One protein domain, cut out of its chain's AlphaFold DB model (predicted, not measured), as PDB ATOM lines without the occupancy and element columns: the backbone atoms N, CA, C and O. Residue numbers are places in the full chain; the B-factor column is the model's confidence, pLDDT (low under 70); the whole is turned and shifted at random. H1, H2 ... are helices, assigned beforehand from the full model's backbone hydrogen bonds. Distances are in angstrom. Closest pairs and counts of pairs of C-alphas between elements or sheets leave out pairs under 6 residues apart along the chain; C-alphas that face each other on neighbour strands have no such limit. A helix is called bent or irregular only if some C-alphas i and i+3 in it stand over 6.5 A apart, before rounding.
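AT A GLANCE: This is residues 26 to 141 of the 389 residues of an uncharacterized protein of Armatimonadetes bacterium 55-13 (UniProt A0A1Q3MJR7). Short helices cross at large angles in a small body, with H3 in its middle, H2 and H5 packed on H3, and the crossed pair H4 and H7 beside them. The longest helix, H1, is an arm at one end of the longest axis, and its residues 26 to 36 stick out from the body, which without the stretches that stand free spans 43 by 31 by 21 A, while the long link of residues 53 to 75 loops along one side. The printed part has 116 residues with seven named helices, H1 to H7 in chain order, and no named strand; the class is all helix. It is compact, with a radius of gyration of the C-alphas of 15.3 A, and spans 51 by 35 by 21 A.

IN THESE COORDINATES: H1, residues 26 to 39, begins at C-alpha 26 (24.378, -0.161, 0.965) and is 20.6 A long. H2 is residues 46 to 52, 10.3 A. H3, residues 76 to 88, begins at C-alpha 76 (31.982, 15.822, -16.187) and is 18.4 A long. H4 is residues 95 to 101, 11.1 A, and H5 residues 104 to 111, 10.4 A. H6, residues 120 to 123, 6.8 A, is only just irregular: C-alphas 120 and 123 are 6.8 A apart. H7, residues 127 to 137, 15.1 A, ends at C-alpha 137 (24.249, 21.460, -35.395).

HOW THE PARTS SIT: H1 touches no helix. H3 touches H2 with residues 79 to 83 alone, the closest C-alphas being those of Leu 49 and Ala 80, 5.8 A, about perpendicular at 76 degrees. H3 touches H5 with residues 76 to 81 alone, closest at Gly 77 and Val 110, C-alphas 4.8 A apart, about perpendicular at 73 degrees. H2 touches H5, about perpendicular at 89 degrees, with the closest C-alphas, Phe 52 and Gly 106, 4.1 A apart. H4 touches H7 at a steep tilt of 49 degrees, opposite ways; the closest C-alphas, Ala 100 and Ala 130, are 4.8 A apart. H6 touches no helix but is near H4, with the closest C-alphas, Ala 100 and Asp 123, 5.3 A apart. Every O i to N i+4 pair is within hydrogen-bond range in H3, H5 and H7, against 9 of 10 in H1, 1 of 3 in H2 and 0 of 3 in H4; O i to N i+3 pairs within range are 3 of 4 in H2 and 4 of 4 in H4, and H6 is too short for an O i to N i+4 pair.

THE WHOLE: The two C-alphas farthest apart, Lys 28 and Ser 141, are 51.8 A apart. The printed part has no cut. The link from H2 to H3 is long, with 23 residues. Residues 26 to 36 and 114 to 119 stand free; the pLDDT is under 70 in residues 26 to 41 and 113 to 120, against a mean of 84.5 over the printed part.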
ATOM      1  N   LEU A  26      24.886  -1.106   1.969       54.94
ATOM      2  CA  LEU A  26      24.378  -0.161   0.965       54.94
ATOM      3  C   LEU A  26      24.687   1.291   1.347       54.94
ATOM      4  O   LEU A  26      25.154   2.080   0.529       54.94
ATOM      5  N   ASN A  27      24.476   1.646   2.614       68.19
ATOM      6  CA  ASN A  27      24.766   2.985   3.116       68.19
ATOM      7  C   ASN A  27      26.271   3.294   3.085       68.19
ATOM      8  O   ASN A  27      26.653   4.425   2.778       68.19
ATOM      9  N   LYS A  28      27.130   2.307   3.367       66.38
ATOM     10  CA  LYS A  28      28.589   2.435   3.249       66.38
ATOM     11  C   LYS A  28      29.017   2.602   1.789       66.38
ATOM     12  O   LYS A  28      29.785   3.515   1.507       66.38
ATOM     13  N   ALA A  29      28.461   1.812   0.869       59.78
ATOM     14  CA  ALA A  29      28.704   1.940  -0.569       59.78
ATOM     15  C   ALA A  29      28.274   3.319  -1.102       59.78
ATOM     16  O   ALA A  29      29.071   4.003  -1.736       59.78
ATOM     17  N   ASN A  30      27.085   3.798  -0.724       60.75
ATOM     18  CA  ASN A  30      26.589   5.131  -1.085       60.75
ATOM     19  C   ASN A  30      27.453   6.269  -0.509       60.75
ATOM     20  O   ASN A  30      27.609   7.318  -1.139       60.75
ATOM     21  N   ARG A  31      28.016   6.095   0.696       66.81
ATOM     22  CA  ARG A  31      28.971   7.050   1.290       66.81
ATOM     23  C   ARG A  31      30.306   7.040   0.549       66.81
ATOM     24  O   ARG A  31      30.832   8.117   0.287       66.81
ATOM     25  N   GLN A  32      30.810   5.866   0.171       60.06
ATOM     26  CA  GLN A  32      32.022   5.710  -0.638       60.06
ATOM     27  C   GLN A  32      31.840   6.341  -2.032       60.06
ATOM     28  O   GLN A  32      32.695   7.085  -2.497       60.06
ATOM     29  N   GLU A  33      30.683   6.135  -2.664       56.00
ATOM     30  CA  GLU A  33      30.326   6.728  -3.957       56.00
ATOM     31  C   GLU A  33      30.171   8.257  -3.864       56.00
ATOM     32  O   GLU A  33      30.653   8.994  -4.727       56.00
ATOM     33  N   LYS A  34      29.575   8.771  -2.777       55.12
ATOM     34  CA  LYS A  34      29.550  10.214  -2.479       55.12
ATOM     35  C   LYS A  34      30.951  10.784  -2.233       55.12
ATOM     36  O   LYS A  34      31.227  11.881  -2.715       55.12
ATOM     37  N   ALA A  35      31.825  10.074  -1.522       51.22
ATOM     38  CA  ALA A  35      33.206  10.496  -1.278       51.22
ATOM     39  C   ALA A  35      34.006  10.561  -2.592       51.22
ATOM     40  O   ALA A  35      34.574  11.608  -2.902       51.22
ATOM     41  N   ASN A  36      33.900   9.534  -3.442       53.25
ATOM     42  CA  ASN A  36      34.499   9.503  -4.783       53.25
ATOM     43  C   ASN A  36      33.939  10.606  -5.706       53.25
ATOM     44  O   ASN A  36      34.662  11.197  -6.509       53.25
ATOM     45  N   ARG A  37      32.655  10.968  -5.560       50.62
ATOM     46  CA  ARG A  37      32.050  12.127  -6.245       50.62
ATOM     47  C   ARG A  37      32.588  13.478  -5.766       50.62
ATOM     48  O   ARG A  37      32.412  14.460  -6.480       50.62
ATOM     49  N   THR A  38      33.195  13.572  -4.585       45.03
ATOM     50  CA  THR A  38      33.593  14.857  -3.984       45.03
ATOM     51  C   THR A  38      34.991  15.302  -4.438       45.03
ATOM     52  O   THR A  38      35.181  16.491  -4.683       45.03
ATOM     53  N   GLU A  39      35.916  14.377  -4.725       47.66
ATOM     54  CA  GLU A  39      37.204  14.680  -5.391       47.66
ATOM     55  C   GLU A  39      37.062  14.999  -6.898       47.66
ATOM     56  O   GLU A  39      37.887  15.702  -7.483       47.66
ATOM     57  N   SER A  40      35.972  14.542  -7.527       52.19
ATOM     58  CA  SER A  40      35.689  14.685  -8.967       52.19
ATOM     59  C   SER A  40      35.171  16.075  -9.393       52.19
ATOM     60  O   SER A  40      35.271  16.449 -10.565       52.19
ATOM     61  N   LYS A  41      34.682  16.911  -8.464       57.38
ATOM     62  CA  LYS A  41      34.033  18.212  -8.756       57.38
ATOM     63  C   LYS A  41      35.009  19.352  -9.091       57.38
ATOM     64  O   LYS A  41      34.877  20.465  -8.586       57.38
ATOM     65  N   LYS A  42      35.980  19.121  -9.975       73.25
ATOM     66  CA  LYS A  42      36.774  20.201 -10.584       73.25
ATOM     67  C   LYS A  42      36.269  20.477 -11.995       73.25
ATOM     68  O   LYS A  42      36.156  19.558 -12.804       73.25
ATOM     69  N   ARG A  43      36.008  21.755 -12.288       86.50
ATOM     70  CA  ARG A  43      35.801  22.236 -13.660       86.50
ATOM     71  C   ARG A  43      37.063  21.942 -14.467       86.50
ATOM     72  O   ARG A  43      38.164  22.239 -14.007       86.50
ATOM     73  N   LYS A  44      36.903  21.313 -15.622       90.50
ATOM     74  CA  LYS A  44      37.996  20.889 -16.494       90.50
ATOM     75  C   LYS A  44      38.184  21.897 -17.622       90.50
ATOM     76  O   LYS A  44      37.230  22.547 -18.054       90.50
ATOM     77  N   ASP A  45      39.423  22.033 -18.071       90.94
ATOM     78  CA  ASP A  45      39.777  22.897 -19.191       90.94
ATOM     79  C   ASP A  45      39.489  22.228 -20.550       90.94
ATOM     80  O   ASP A  45      39.154  21.042 -20.646       90.94
ATOM     81  N   ALA A  46      39.613  23.010 -21.624       91.56
ATOM     82  CA  ALA A  46      39.389  22.549 -22.994       91.56
ATOM     83  C   ALA A  46      40.382  21.456 -23.434       91.56
ATOM     84  O   ALA A  46      40.060  20.616 -24.281       91.56
ATOM     85  N   PHE A  47      41.591  21.450 -22.867       90.44
ATOM     86  CA  PHE A  47      42.604  20.443 -23.162       90.44
ATOM     87  C   PHE A  47      42.189  19.075 -22.608       90.44
ATOM     88  O   PHE A  47      42.157  18.088 -23.345       90.44
ATOM     89  N   PHE A  48      41.791  19.022 -21.338       92.00
ATOM     90  CA  PHE A  48      41.291  17.823 -20.677       92.00
ATOM     91  C   PHE A  48      40.019  17.302 -21.346       92.00
ATOM     92  O   PHE A  48      39.917  16.109 -21.627       92.00
ATOM     93  N   LEU A  49      39.060  18.182 -21.645       93.12
ATOM     94  CA  LEU A  49      37.791  17.783 -22.261       93.12
ATOM     95  C   LEU A  49      37.957  17.288 -23.704       93.12
ATOM     96  O   LEU A  49      37.153  16.482 -24.166       93.12
ATOM     97  N   GLY A  50      39.030  17.689 -24.395       91.88
ATOM     98  CA  GLY A  50      39.368  17.200 -25.734       91.88
ATOM     99  C   GLY A  50      39.552  15.682 -25.829       91.88
ATOM    100  O   GLY A  50      39.344  15.121 -26.898       91.88
ATOM    101  N   ARG A  51      39.860  15.004 -24.717       93.12
ATOM    102  CA  ARG A  51      40.019  13.538 -24.641       93.12
ATOM    103  C   ARG A  51      38.704  12.784 -24.886       93.12
ATOM    104  O   ARG A  51      38.706  11.636 -25.328       93.12
ATOM    105  N   PHE A  52      37.576  13.441 -24.615       93.88
ATOM    106  CA  PHE A  52      36.238  12.880 -24.801       93.88
ATOM    107  C   PHE A  52      35.684  13.102 -26.210       93.88
ATOM    108  O   PHE A  52      34.591  12.628 -26.503       93.88
ATOM    109  N   LEU A  53      36.406  13.808 -27.087       93.19
ATOM    110  CA  LEU A  53      35.982  14.045 -28.464       93.19
ATOM    111  C   LEU A  53      36.410  12.893 -29.376       93.19
ATOM    112  O   LEU A  53      37.560  12.465 -29.368       93.19
ATOM    113  N   GLY A  54      35.474  12.427 -30.198       89.56
ATOM    114  CA  GLY A  54      35.706  11.456 -31.269       89.56
ATOM    115  C   GLY A  54      36.087  12.118 -32.594       89.56
ATOM    116  O   GLY A  54      36.453  11.430 -33.541       89.56
ATOM    117  N   ILE A  55      36.017  13.451 -32.660       87.62
ATOM    118  CA  ILE A  55      36.425  14.254 -33.814       87.62
ATOM    119  C   ILE A  55      37.528  15.253 -33.451       87.62
ATOM    120  O   ILE A  55      37.554  15.757 -32.324       87.62
ATOM    121  N   PRO A  56      38.428  15.592 -34.396       83.88
ATOM    122  CA  PRO A  56      39.500  16.539 -34.131       83.88
ATOM    123  C   PRO A  56      38.965  17.927 -33.768       83.88
ATOM    124  O   PRO A  56      38.195  18.535 -34.513       83.88
ATOM    125  N   ALA A  57      39.447  18.476 -32.654       76.56
ATOM    126  CA  ALA A  57      39.088  19.821 -32.195       76.56
ATOM    127  C   ALA A  57      39.712  20.960 -33.034       76.56
ATOM    128  O   ALA A  57      39.524  22.126 -32.712       76.56
ATOM    129  N   HIS A  58      40.471  20.624 -34.079       75.69
ATOM    130  CA  HIS A  58      41.023  21.536 -35.092       75.69
ATOM    131  C   HIS A  58      40.381  21.310 -36.474       75.69
ATOM    132  O   HIS A  58      40.937  21.670 -37.503       75.69
ATOM    133  N   SER A  59      39.218  20.659 -36.506       78.44
ATOM    134  CA  SER A  59      38.403  20.513 -37.711       78.44
ATOM    135  C   SER A  59      38.011  21.883 -38.277       78.44
ATOM    136  O   SER A  59      37.641  22.779 -37.519       78.44
ATOM    137  N   ASN A  60      37.968  22.015 -39.607       86.12
ATOM    138  CA  ASN A  60      37.450  23.213 -40.292       86.12
ATOM    139  C   ASN A  60      35.981  23.531 -39.945       86.12
ATOM    140  O   ASN A  60      35.480  24.597 -40.284       86.12
ATOM    141  N   ASN A  61      35.283  22.613 -39.271       89.69
ATOM    142  CA  ASN A  61      33.909  22.800 -38.815       89.69
ATOM    143  C   ASN A  61      33.812  23.426 -37.413       89.69
ATOM    144  O   ASN A  61      32.705  23.580 -36.901       89.69
ATOM    145  N   VAL A  62      34.931  23.743 -36.755       93.69
ATOM    146  CA  VAL A  62      34.922  24.394 -35.439       93.69
ATOM    147  C   VAL A  62      34.464  25.845 -35.583       93.69
ATOM    148  O   VAL A  62      35.055  26.628 -36.318       93.69
ATOM    149  N   ILE A  63      33.411  26.217 -34.855       95.94
ATOM    150  CA  ILE A  63      32.780  27.544 -34.943       95.94
ATOM    151  C   ILE A  63      33.236  28.515 -33.848       95.94
ATOM    152  O   ILE A  63      32.934  29.704 -33.935       95.94
ATOM    153  N   ARG A  64      33.911  28.026 -32.800       94.75
ATOM    154  CA  ARG A  64      34.447  28.836 -31.693       94.75
ATOM    155  C   ARG A  64      35.791  28.275 -31.242       94.75
ATOM    156  O   ARG A  64      35.948  27.061 -31.151       94.75
ATOM    157  N   SER A  65      36.736  29.157 -30.911       92.81
ATOM    158  CA  SER A  65      38.070  28.754 -30.445       92.81
ATOM    159  C   SER A  65      37.997  27.866 -29.201       92.81
ATOM    160  O   SER A  65      37.225  28.140 -28.276       92.81
ATOM    161  N   ARG A  66      38.838  26.829 -29.154       91.38
ATOM    162  CA  ARG A  66      38.949  25.902 -28.018       91.38
ATOM    163  C   ARG A  66      39.290  26.632 -26.721       91.38
ATOM    164  O   ARG A  66      38.683  26.358 -25.689       91.38
ATOM    165  N   ASP A  67      40.193  27.605 -26.797       87.88
ATOM    166  CA  ASP A  67      40.725  28.319 -25.633       87.88
ATOM    167  C   ASP A  67      39.711  29.280 -25.011       87.88
ATOM    168  O   ASP A  67      39.851  29.680 -23.855       87.88
ATOM    169  N   ALA A  68      38.646  29.610 -25.748       93.62
ATOM    170  CA  ALA A  68      37.546  30.432 -25.258       93.62
ATOM    171  C   ALA A  68      36.543  29.642 -24.395       93.62
ATOM    172  O   ALA A  68      35.693  30.241 -23.736       93.62
ATOM    173  N   PHE A  69      36.609  28.305 -24.380       95.38
ATOM    174  CA  PHE A  69      35.663  27.503 -23.613       95.38
ATOM    175  C   PHE A  69      35.901  27.623 -22.104       95.38
ATOM    176  O   PHE A  69      37.030  27.527 -21.615       95.38
ATOM    177  N   ARG A  70      34.816  27.773 -21.338       92.81
ATOM    178  CA  ARG A  70      34.836  27.760 -19.871       92.81
ATOM    179  C   ARG A  70      33.707  26.877 -19.347       92.81
ATOM    180  O   ARG A  70      32.529  27.160 -19.571       92.81
ATOM    181  N   ALA A  71      34.072  25.821 -18.624       91.75
ATOM    182  CA  ALA A  71      33.116  24.918 -17.998       91.75
ATOM    183  C   ALA A  71      32.269  25.650 -16.942       91.75
ATOM    184  O   ALA A  71      32.795  26.310 -16.046       91.75
ATOM    185  N   ARG A  72      30.944  25.500 -17.034       88.88
ATOM    186  CA  ARG A  72      29.986  26.061 -16.061       88.88
ATOM    187  C   ARG A  72      29.474  25.019 -15.065       88.88
ATOM    188  O   ARG A  72      29.111  25.369 -13.947       88.88
ATOM    189  N   ASN A  73      29.462  23.747 -15.465       86.00
ATOM    190  CA  ASN A  73      28.983  22.627 -14.658       86.00
ATOM    191  C   ASN A  73      30.149  21.889 -13.976       86.00
ATOM    192  O   ASN A  73      31.269  21.923 -14.479       86.00
ATOM    193  N   TYR A  74      29.882  21.226 -12.850       87.00
ATOM    194  CA  TYR A  74      30.835  20.333 -12.177       87.00
ATOM    195  C   TYR A  74      30.709  18.881 -12.642       87.00
ATOM    196  O   TYR A  74      31.666  18.124 -12.526       87.00
ATOM    197  N   ASP A  75      29.557  18.495 -13.190       90.19
ATOM    198  CA  ASP A  75      29.347  17.182 -13.788       90.19
ATOM    199  C   ASP A  75      30.188  17.037 -15.060       90.19
ATOM    200  O   ASP A  75      30.143  17.889 -15.950       90.19
ATOM    201  N   LEU A  76      31.001  15.985 -15.122       90.44
ATOM    202  CA  LEU A  76      31.982  15.822 -16.187       90.44
ATOM    203  C   LEU A  76      31.327  15.508 -17.541       90.44
ATOM    204  O   LEU A  76      31.771  16.041 -18.557       90.44
ATOM    205  N   GLY A  77      30.239  14.729 -17.562       90.25
ATOM    206  CA  GLY A  77      29.476  14.448 -18.781       90.25
ATOM    207  C   GLY A  77      28.847  15.714 -19.360       90.25
ATOM    208  O   GLY A  77      29.014  16.017 -20.542       90.25
ATOM    209  N   LYS A  78      28.229  16.543 -18.511       93.12
ATOM    210  CA  LYS A  78      27.692  17.853 -18.914       93.12
ATOM    211  C   LYS A  78      28.781  18.811 -19.391       93.12
ATOM    212  O   LYS A  78      28.528  19.602 -20.295       93.12
ATOM    213  N   GLN A  79      29.983  18.760 -18.812       95.00
ATOM    214  CA  GLN A  79      31.121  19.548 -19.296       95.00
ATOM    215  C   GLN A  79      31.585  19.098 -20.686       95.00
ATOM    216  O   GLN A  79      31.812  19.952 -21.540       95.00
ATOM    217  N   ALA A  80      31.680  17.788 -20.931       94.62
ATOM    218  CA  ALA A  80      32.031  17.243 -22.242       94.62
ATOM    219  C   ALA A  80      31.005  17.645 -23.316       94.62
ATOM    220  O   ALA A  80      31.388  18.143 -24.374       94.62
ATOM    221  N   LEU A  81      29.707  17.531 -23.019       95.31
ATOM    222  CA  LEU A  81      28.635  17.979 -23.915       95.31
ATOM    223  C   LEU A  81      28.680  19.486 -24.178       95.31
ATOM    224  O   LEU A  81      28.606  19.913 -25.326       95.31
ATOM    225  N   ALA A  82      28.860  20.298 -23.133       96.19
ATOM    226  CA  ALA A  82      28.981  21.746 -23.283       96.19
ATOM    227  C   ALA A  82      30.195  22.137 -24.141       96.19
ATOM    228  O   ALA A  82      30.146  23.129 -24.866       96.19
ATOM    229  N   TYR A  83      31.277  21.360 -24.076       96.44
ATOM    230  CA  TYR A  83      32.452  21.575 -24.911       96.44
ATOM    231  C   TYR A  83      32.192  21.215 -26.380       96.44
ATOM    232  O   TYR A  83      32.534  22.005 -27.260       96.44
ATOM    233  N   VAL A  84      31.513  20.096 -26.659       96.50
ATOM    234  CA  VAL A  84      31.025  19.763 -28.014       96.50
ATOM    235  C   VAL A  84      30.137  20.888 -28.557       96.50
ATOM    236  O   VAL A  84      30.339  21.353 -29.680       96.50
ATOM    237  N   ASP A  85      29.197  21.376 -27.746       96.81
ATOM    238  CA  ASP A  85      28.286  22.460 -28.123       96.81
ATOM    239  C   ASP A  85      29.027  23.755 -28.442       96.81
ATOM    240  O   ASP A  85      28.747  24.415 -29.446       96.81
ATOM    241  N   HIS A  86      30.008  24.108 -27.612       96.81
ATOM    242  CA  HIS A  86      30.857  25.270 -27.841       96.81
ATOM    243  C   HIS A  86      31.572  25.181 -29.186       96.81
ATOM    244  O   HIS A  86      31.528  26.143 -29.956       96.81
ATOM    245  N   LEU A  87      32.175  24.029 -29.487       96.50
ATOM    246  CA  LEU A  87      32.972  23.841 -30.694       96.50
ATOM    247  C   LEU A  87      32.144  23.751 -31.973       96.50
ATOM    248  O   LEU A  87      32.625  24.216 -33.001       96.50
ATOM    249  N   PHE A  88      30.943  23.164 -31.942       96.50
ATOM    250  CA  PHE A  88      30.251  22.758 -33.174       96.50
ATOM    251  C   PHE A  88      28.794  23.216 -33.293       96.50
ATOM    252  O   PHE A  88      28.265  23.215 -34.407       96.50
ATOM    253  N   ARG A  89      28.131  23.612 -32.198       97.00
ATOM    254  CA  ARG A  89      26.673  23.806 -32.174       97.00
ATOM    255  C   ARG A  89      26.243  25.273 -32.231       97.00
ATOM    256  O   ARG A  89      26.630  26.108 -31.404       97.00
ATOM    257  N   ARG A  90      25.373  25.560 -33.204       97.12
ATOM    258  CA  ARG A  90      24.587  26.798 -33.347       97.12
ATOM    259  C   ARG A  90      23.094  26.551 -33.137       97.12
ATOM    260  O   ARG A  90      22.429  27.396 -32.551       97.12
ATOM    261  N   PHE A  91      22.591  25.398 -33.575       96.06
ATOM    262  CA  PHE A  91      21.170  25.040 -33.540       96.06
ATOM    263  C   PHE A  91      20.904  23.837 -32.623       96.06
ATOM    264  O   PHE A  91      21.839  23.116 -32.270       96.06
ATOM    265  N   PRO A  92      19.656  23.610 -32.175       93.38
ATOM    266  CA  PRO A  92      19.297  22.388 -31.462       93.38
ATOM    267  C   PRO A  92      19.632  21.133 -32.273       93.38
ATOM    268  O   PRO A  92      19.272  21.030 -33.443       93.38
ATOM    269  N   THR A  93      20.305  20.182 -31.628       93.38
ATOM    270  CA  THR A  93      20.716  18.912 -32.233       93.38
ATOM    271  C   THR A  93      20.176  17.769 -31.379       93.38
ATOM    272  O   THR A  93      20.327  17.847 -30.156       93.38
ATOM    273  N   PRO A  94      19.581  16.722 -31.979       95.12
ATOM    274  CA  PRO A  94      19.130  15.538 -31.247       95.12
ATOM    275  C   PRO A  94      20.247  14.924 -30.402       95.12
ATOM    276  O   PRO A  94      21.392  14.820 -30.860       95.12
ATOM    277  N   PHE A  95      19.934  14.521 -29.171       94.62
ATOM    278  CA  PHE A  95      20.950  14.122 -28.202       94.62
ATOM    279  C   PHE A  95      21.617  12.792 -28.587       94.62
ATOM    280  O   PHE A  95      22.835  12.660 -28.448       94.62
ATOM    281  N   PHE A  96      20.895  11.860 -29.217       91.81
ATOM    282  CA  PHE A  96      21.500  10.626 -29.739       91.81
ATOM    283  C   PHE A  96      22.631  10.853 -30.768       91.81
ATOM    284  O   PHE A  96      23.529  10.017 -30.876       91.81
ATOM    285  N   LEU A  97      22.652  11.976 -31.507       94.69
ATOM    286  CA  LEU A  97      23.719  12.263 -32.482       94.69
ATOM    287  C   LEU A  97      25.059  12.613 -31.820       94.69
ATOM    288  O   LEU A  97      26.103  12.495 -32.463       94.69
ATOM    289  N   TYR A  98      25.066  13.002 -30.541       94.81
ATOM    290  CA  TYR A  98      26.307  13.318 -29.822       94.81
ATOM    291  C   TYR A  98      27.232  12.107 -29.708       94.81
ATOM    292  O   TYR A  98      28.450  12.273 -29.656       94.81
ATOM    293  N   ARG A  99      26.680  10.886 -29.751       91.69
ATOM    294  CA  ARG A  99      27.451   9.634 -29.786       91.69
ATOM    295  C   ARG A  99      28.518   9.655 -30.880       91.69
ATOM    296  O   ARG A  99      29.634   9.202 -30.657       91.69
ATOM    297  N   ALA A 100      28.204  10.247 -32.031       93.75
ATOM    298  CA  ALA A 100      29.089  10.254 -33.188       93.75
ATOM    299  C   ALA A 100      30.307  11.172 -33.063       93.75
ATOM    300  O   ALA A 100      31.313  10.958 -33.737       93.75
ATOM    301  N   VAL A 101      30.229  12.193 -32.212       94.81
ATOM    302  CA  VAL A 101      31.298  13.187 -32.027       94.81
ATOM    303  C   VAL A 101      32.066  13.003 -30.725       94.81
ATOM    304  O   VAL A 101      33.013  13.743 -30.459       94.81
ATOM    305  N   LEU A 102      31.696  12.000 -29.932       93.62
ATOM    306  CA  LEU A 102      32.380  11.613 -28.706       93.62
ATOM    307  C   LEU A 102      33.318  10.426 -28.960       93.62
ATOM    308  O   LEU A 102      33.095   9.609 -29.853       93.62
ATOM    309  N   SER A 103      34.400  10.360 -28.184       92.00
ATOM    310  CA  SER A 103      35.279   9.192 -28.114       92.00
ATOM    311  C   SER A 103      34.611   8.105 -27.277       92.00
ATOM    312  O   SER A 103      33.602   8.361 -26.621       92.00
ATOM    313  N   ARG A 104      35.185   6.896 -27.230       89.31
ATOM    314  CA  ARG A 104      34.612   5.795 -26.435       89.31
ATOM    315  C   ARG A 104      34.430   6.193 -24.968       89.31
ATOM    316  O   ARG A 104      33.356   6.008 -24.411       89.31
ATOM    317  N   GLN A 105      35.448   6.840 -24.401       89.56
ATOM    318  CA  GLN A 105      35.400   7.397 -23.048       89.56
ATOM    319  C   GLN A 105      34.329   8.486 -22.914       89.56
ATOM    320  O   GLN A 105      33.665   8.573 -21.888       89.56
ATOM    321  N   GLY A 106      34.149   9.323 -23.940       90.94
ATOM    322  CA  GLY A 106      33.116  10.359 -23.948       90.94
ATOM    323  C   GLY A 106      31.701   9.785 -24.000       90.94
ATOM    324  O   GLY A 106      30.827  10.249 -23.274       90.94
ATOM    325  N   VAL A 107      31.477   8.756 -24.820       89.44
ATOM    326  CA  VAL A 107      30.189   8.061 -24.909       89.44
ATOM    327  C   VAL A 107      29.864   7.373 -23.588       89.44
ATOM    328  O   VAL A 107      28.764   7.558 -23.081       89.44
ATOM    329  N   GLU A 108      30.813   6.649 -22.996       88.62
ATOM    330  CA  GLU A 108      30.634   5.996 -21.694       88.62
ATOM    331  C   GLU A 108      30.303   7.002 -20.585       88.62
ATOM    332  O   GLU A 108      29.377   6.808 -19.801       88.62
ATOM    333  N   LEU A 109      31.020   8.124 -20.568       89.69
ATOM    334  CA  LEU A 109      30.815   9.199 -19.607       89.69
ATOM    335  C   LEU A 109      29.419   9.836 -19.714       89.69
ATOM    336  O   LEU A 109      28.846  10.227 -18.700       89.69
ATOM    337  N   VAL A 110      28.899  10.000 -20.933       88.31
ATOM    338  CA  VAL A 110      27.648  10.730 -21.196       88.31
ATOM    339  C   VAL A 110      26.423   9.817 -21.170       88.31
ATOM    340  O   VAL A 110      25.388  10.200 -20.629       88.31
ATOM    341  N   PHE A 111      26.524   8.636 -21.772       84.25
ATOM    342  CA  PHE A 111      25.410   7.706 -21.974       84.25
ATOM    343  C   PHE A 111      25.452   6.504 -21.021       84.25
ATOM    344  O   PHE A 111      24.534   5.685 -21.040       84.25
ATOM    345  N   GLY A 112      26.485   6.414 -20.181       81.81
ATOM    346  CA  GLY A 112      26.708   5.320 -19.248       81.81
ATOM    347  C   GLY A 112      27.435   4.123 -19.876       81.81
ATOM    348  O   GLY A 112      27.568   4.026 -21.102       81.81
ATOM    349  N   PRO A 113      27.909   3.190 -19.035       68.31
ATOM    350  CA  PRO A 113      28.505   1.948 -19.498       68.31
ATOM    351  C   PRO A 113      27.432   1.051 -20.129       68.31
ATOM    352  O   PRO A 113      26.437   0.705 -19.494       68.31
ATOM    353  N   GLN A 114      27.638   0.648 -21.384       65.38
ATOM    354  CA  GLN A 114      26.874  -0.429 -22.024       65.38
ATOM    355  C   GLN A 114      27.819  -1.553 -22.441       65.38
ATOM    356  O   GLN A 114      28.155  -1.737 -23.610       65.38
ATOM    357  N   GLU A 115      28.269  -2.305 -21.438       52.19
ATOM    358  CA  GLU A 115      29.233  -3.400 -21.587       52.19
ATOM    359  C   GLU A 115      28.688  -4.586 -22.406       52.19
ATOM    360  O   GLU A 115      29.470  -5.375 -22.930       52.19
ATOM    361  N   ALA A 116      27.363  -4.695 -22.569       52.31
ATOM    362  CA  ALA A 116      26.709  -5.867 -23.156       52.31
ATOM    363  C   ALA A 116      26.245  -5.718 -24.621       52.31
ATOM    364  O   ALA A 116      25.870  -6.724 -25.221       52.31
ATOM    365  N   ASP A 117      26.255  -4.514 -25.212       65.06
ATOM    366  CA  ASP A 117      25.788  -4.300 -26.594       65.06
ATOM    367  C   ASP A 117      26.922  -3.768 -27.493       65.06
ATOM    368  O   ASP A 117      27.189  -2.564 -27.523       65.06
ATOM    369  N   PRO A 118      27.609  -4.638 -28.260       66.31
ATOM    370  CA  PRO A 118      28.628  -4.214 -29.217       66.31
ATOM    371  C   PRO A 118      28.116  -3.226 -30.278       66.31
ATOM    372  O   PRO A 118      28.917  -2.479 -30.845       66.31
ATOM    373  N   GLU A 119      26.810  -3.194 -30.571       67.06
ATOM    374  CA  GLU A 119      26.233  -2.230 -31.515       67.06
ATOM    375  C   GLU A 119      26.199  -0.813 -30.949       67.06
ATOM    376  O   GLU A 119      26.290   0.141 -31.718       67.06
ATOM    377  N   PHE A 120      26.150  -0.655 -29.624       69.44
ATOM    378  CA  PHE A 120      26.156   0.651 -28.965       69.44
ATOM    379  C   PHE A 120      27.392   1.483 -29.321       69.44
ATOM    380  O   PHE A 120      27.311   2.701 -29.489       69.44
ATOM    381  N   TRP A 121      28.540   0.820 -29.470       76.56
ATOM    382  CA  TRP A 121      29.812   1.478 -29.760       76.56
ATOM    383  C   TRP A 121      30.020   1.779 -31.247       76.56
ATOM    384  O   TRP A 121      30.936   2.530 -31.570       76.56
ATOM    385  N   ARG A 122      29.186   1.247 -32.155       78.44
ATOM    386  CA  ARG A 122      29.357   1.441 -33.610       78.44
ATOM    387  C   ARG A 122      29.243   2.895 -34.040       78.44
ATOM    388  O   ARG A 122      29.891   3.302 -34.999       78.44
ATOM    389  N   ASP A 123      28.429   3.666 -33.330       82.00
ATOM    390  CA  ASP A 123      28.214   5.069 -33.663       82.00
ATOM    391  C   ASP A 123      29.377   5.953 -33.193       82.00
ATOM    392  O   ASP A 123      29.585   7.037 -33.733       82.00
ATOM    393  N   CYS A 124      30.133   5.499 -32.189       81.75
ATOM    394  CA  CYS A 124      31.160   6.272 -31.505       81.75
ATOM    395  C   CYS A 124      32.289   6.689 -32.456       81.75
ATOM    396  O   CYS A 124      32.974   5.845 -33.031       81.75
ATOM    397  N   GLY A 125      32.522   7.997 -32.597       76.94
ATOM    398  CA  GLY A 125      33.553   8.528 -33.498       76.94
ATOM    399  C   GLY A 125      33.331   8.191 -34.980       76.94
ATOM    400  O   GLY A 125      34.258   8.302 -35.787       76.94
ATOM    401  N   HIS A 126      32.124   7.762 -35.367       87.56
ATOM    402  CA  HIS A 126      31.836   7.361 -36.737       87.56
ATOM    403  C   HIS A 126      31.818   8.586 -37.661       87.56
ATOM    404  O   HIS A 126      30.931   9.436 -37.574       87.56
ATOM    405  N   ARG A 127      32.764   8.661 -38.607       89.75
ATOM    406  CA  ARG A 127      32.984   9.846 -39.462       89.75
ATOM    407  C   ARG A 127      31.721  10.333 -40.182       89.75
ATOM    408  O   ARG A 127      31.435  11.528 -40.164       89.75
ATOM    409  N   THR A 128      30.942   9.422 -40.770       92.31
ATOM    410  CA  THR A 128      29.689   9.772 -41.467       92.31
ATOM    411  C   THR A 128      28.651  10.375 -40.520       92.31
ATOM    412  O   THR A 128      28.063  11.407 -40.823       92.31
ATOM    413  N   TYR A 129      28.459   9.788 -39.339       94.31
ATOM    414  CA  TYR A 129      27.484  10.276 -38.369       94.31
ATOM    415  C   TYR A 129      27.949  11.568 -37.695       94.31
ATOM    416  O   TYR A 129      27.137  12.446 -37.419       94.31
ATOM    417  N   ALA A 130      29.260  11.742 -37.505       94.75
ATOM    418  CA  ALA A 130      29.833  12.994 -37.034       94.75
ATOM    419  C   ALA A 130      29.571  14.127 -38.036       94.75
ATOM    420  O   ALA A 130      29.219  15.238 -37.640       94.75
ATOM    421  N   ARG A 131      29.662  13.840 -39.341       95.25
ATOM    422  CA  ARG A 131      29.250  14.781 -40.391       95.25
ATOM    423  C   ARG A 131      27.762  15.118 -40.286       95.25
ATOM    424  O   ARG A 131      27.417  16.291 -40.389       95.25
ATOM    425  N   TRP A 132      26.887  14.143 -40.033       96.38
ATOM    426  CA  TRP A 132      25.454  14.406 -39.830       96.38
ATOM    427  C   TRP A 132      25.196  15.293 -38.612       96.38
ATOM    428  O   TRP A 132      24.433  16.252 -38.719       96.38
ATOM    429  N   PHE A 133      25.872  15.023 -37.491       97.12
ATOM    430  CA  PHE A 133      25.835  15.887 -36.313       97.12
ATOM    431  C   PHE A 133      26.221  17.322 -36.680       97.12
ATOM    432  O   PHE A 133      25.466  18.238 -36.373       97.12
ATOM    433  N   ILE A 134      27.349  17.523 -37.371       96.81
ATOM    434  CA  ILE A 134      27.834  18.855 -37.769       96.81
ATOM    435  C   ILE A 134      26.815  19.563 -38.666       96.81
ATOM    436  O   ILE A 134      26.484  20.720 -38.413       96.81
ATOM    437  N   ILE A 135      26.282  18.869 -39.675       97.31
ATOM    438  CA  ILE A 135      25.270  19.412 -40.589       97.31
ATOM    439  C   ILE A 135      24.062  19.914 -39.797       97.31
ATOM    440  O   ILE A 135      23.666  21.061 -39.969       97.31
ATOM    441  N   VAL A 136      23.509  19.099 -38.897       97.44
ATOM    442  CA  VAL A 136      22.343  19.486 -38.085       97.44
ATOM    443  C   VAL A 136      22.696  20.625 -37.127       97.44
ATOM    444  O   VAL A 136      22.009  21.645 -37.093       97.44
ATOM    445  N   ALA A 137      23.808  20.500 -36.402       97.44
ATOM    446  CA  ALA A 137      24.249  21.460 -35.395       97.44
ATOM    447  C   ALA A 137      24.543  22.853 -35.970       97.44
ATOM    448  O   ALA A 137      24.465  23.847 -35.242       97.44
ATOM    449  N   GLN A 138      24.855  22.940 -37.264       97.25
ATOM    450  CA  GLN A 138      25.178  24.182 -37.968       97.25
ATOM    451  C   GLN A 138      24.077  24.654 -38.927       97.25
ATOM    452  O   GLN A 138      24.271  25.654 -39.614       97.25
ATOM    453  N   GLY A 139      22.909  24.001 -38.935       95.44
ATOM    454  CA  GLY A 139      21.737  24.435 -39.709       95.44
ATOM    455  C   GLY A 139      21.754  24.008 -41.179       95.44
ATOM    456  O   GLY A 139      20.984  24.519 -41.990       95.44
ATOM    457  N   GLY A 140      22.628  23.073 -41.544       96.12
ATOM    458  CA  GLY A 140      22.638  22.432 -42.850       96.12
ATOM    459  C   GLY A 140      21.470  21.456 -43.037       96.12
ATOM    460  O   GLY A 140      20.826  20.995 -42.096       96.12
ATOM    461  N   SER A 141      21.194  21.104 -44.293       96.69
ATOM    462  CA  SER A 141      20.086  20.206 -44.627       96.69
ATOM    463  C   SER A 141      20.520  18.740 -44.605       96.69
ATOM    464  O   SER A 141      21.062  18.238 -45.591       96.69
TER     465      SER A 141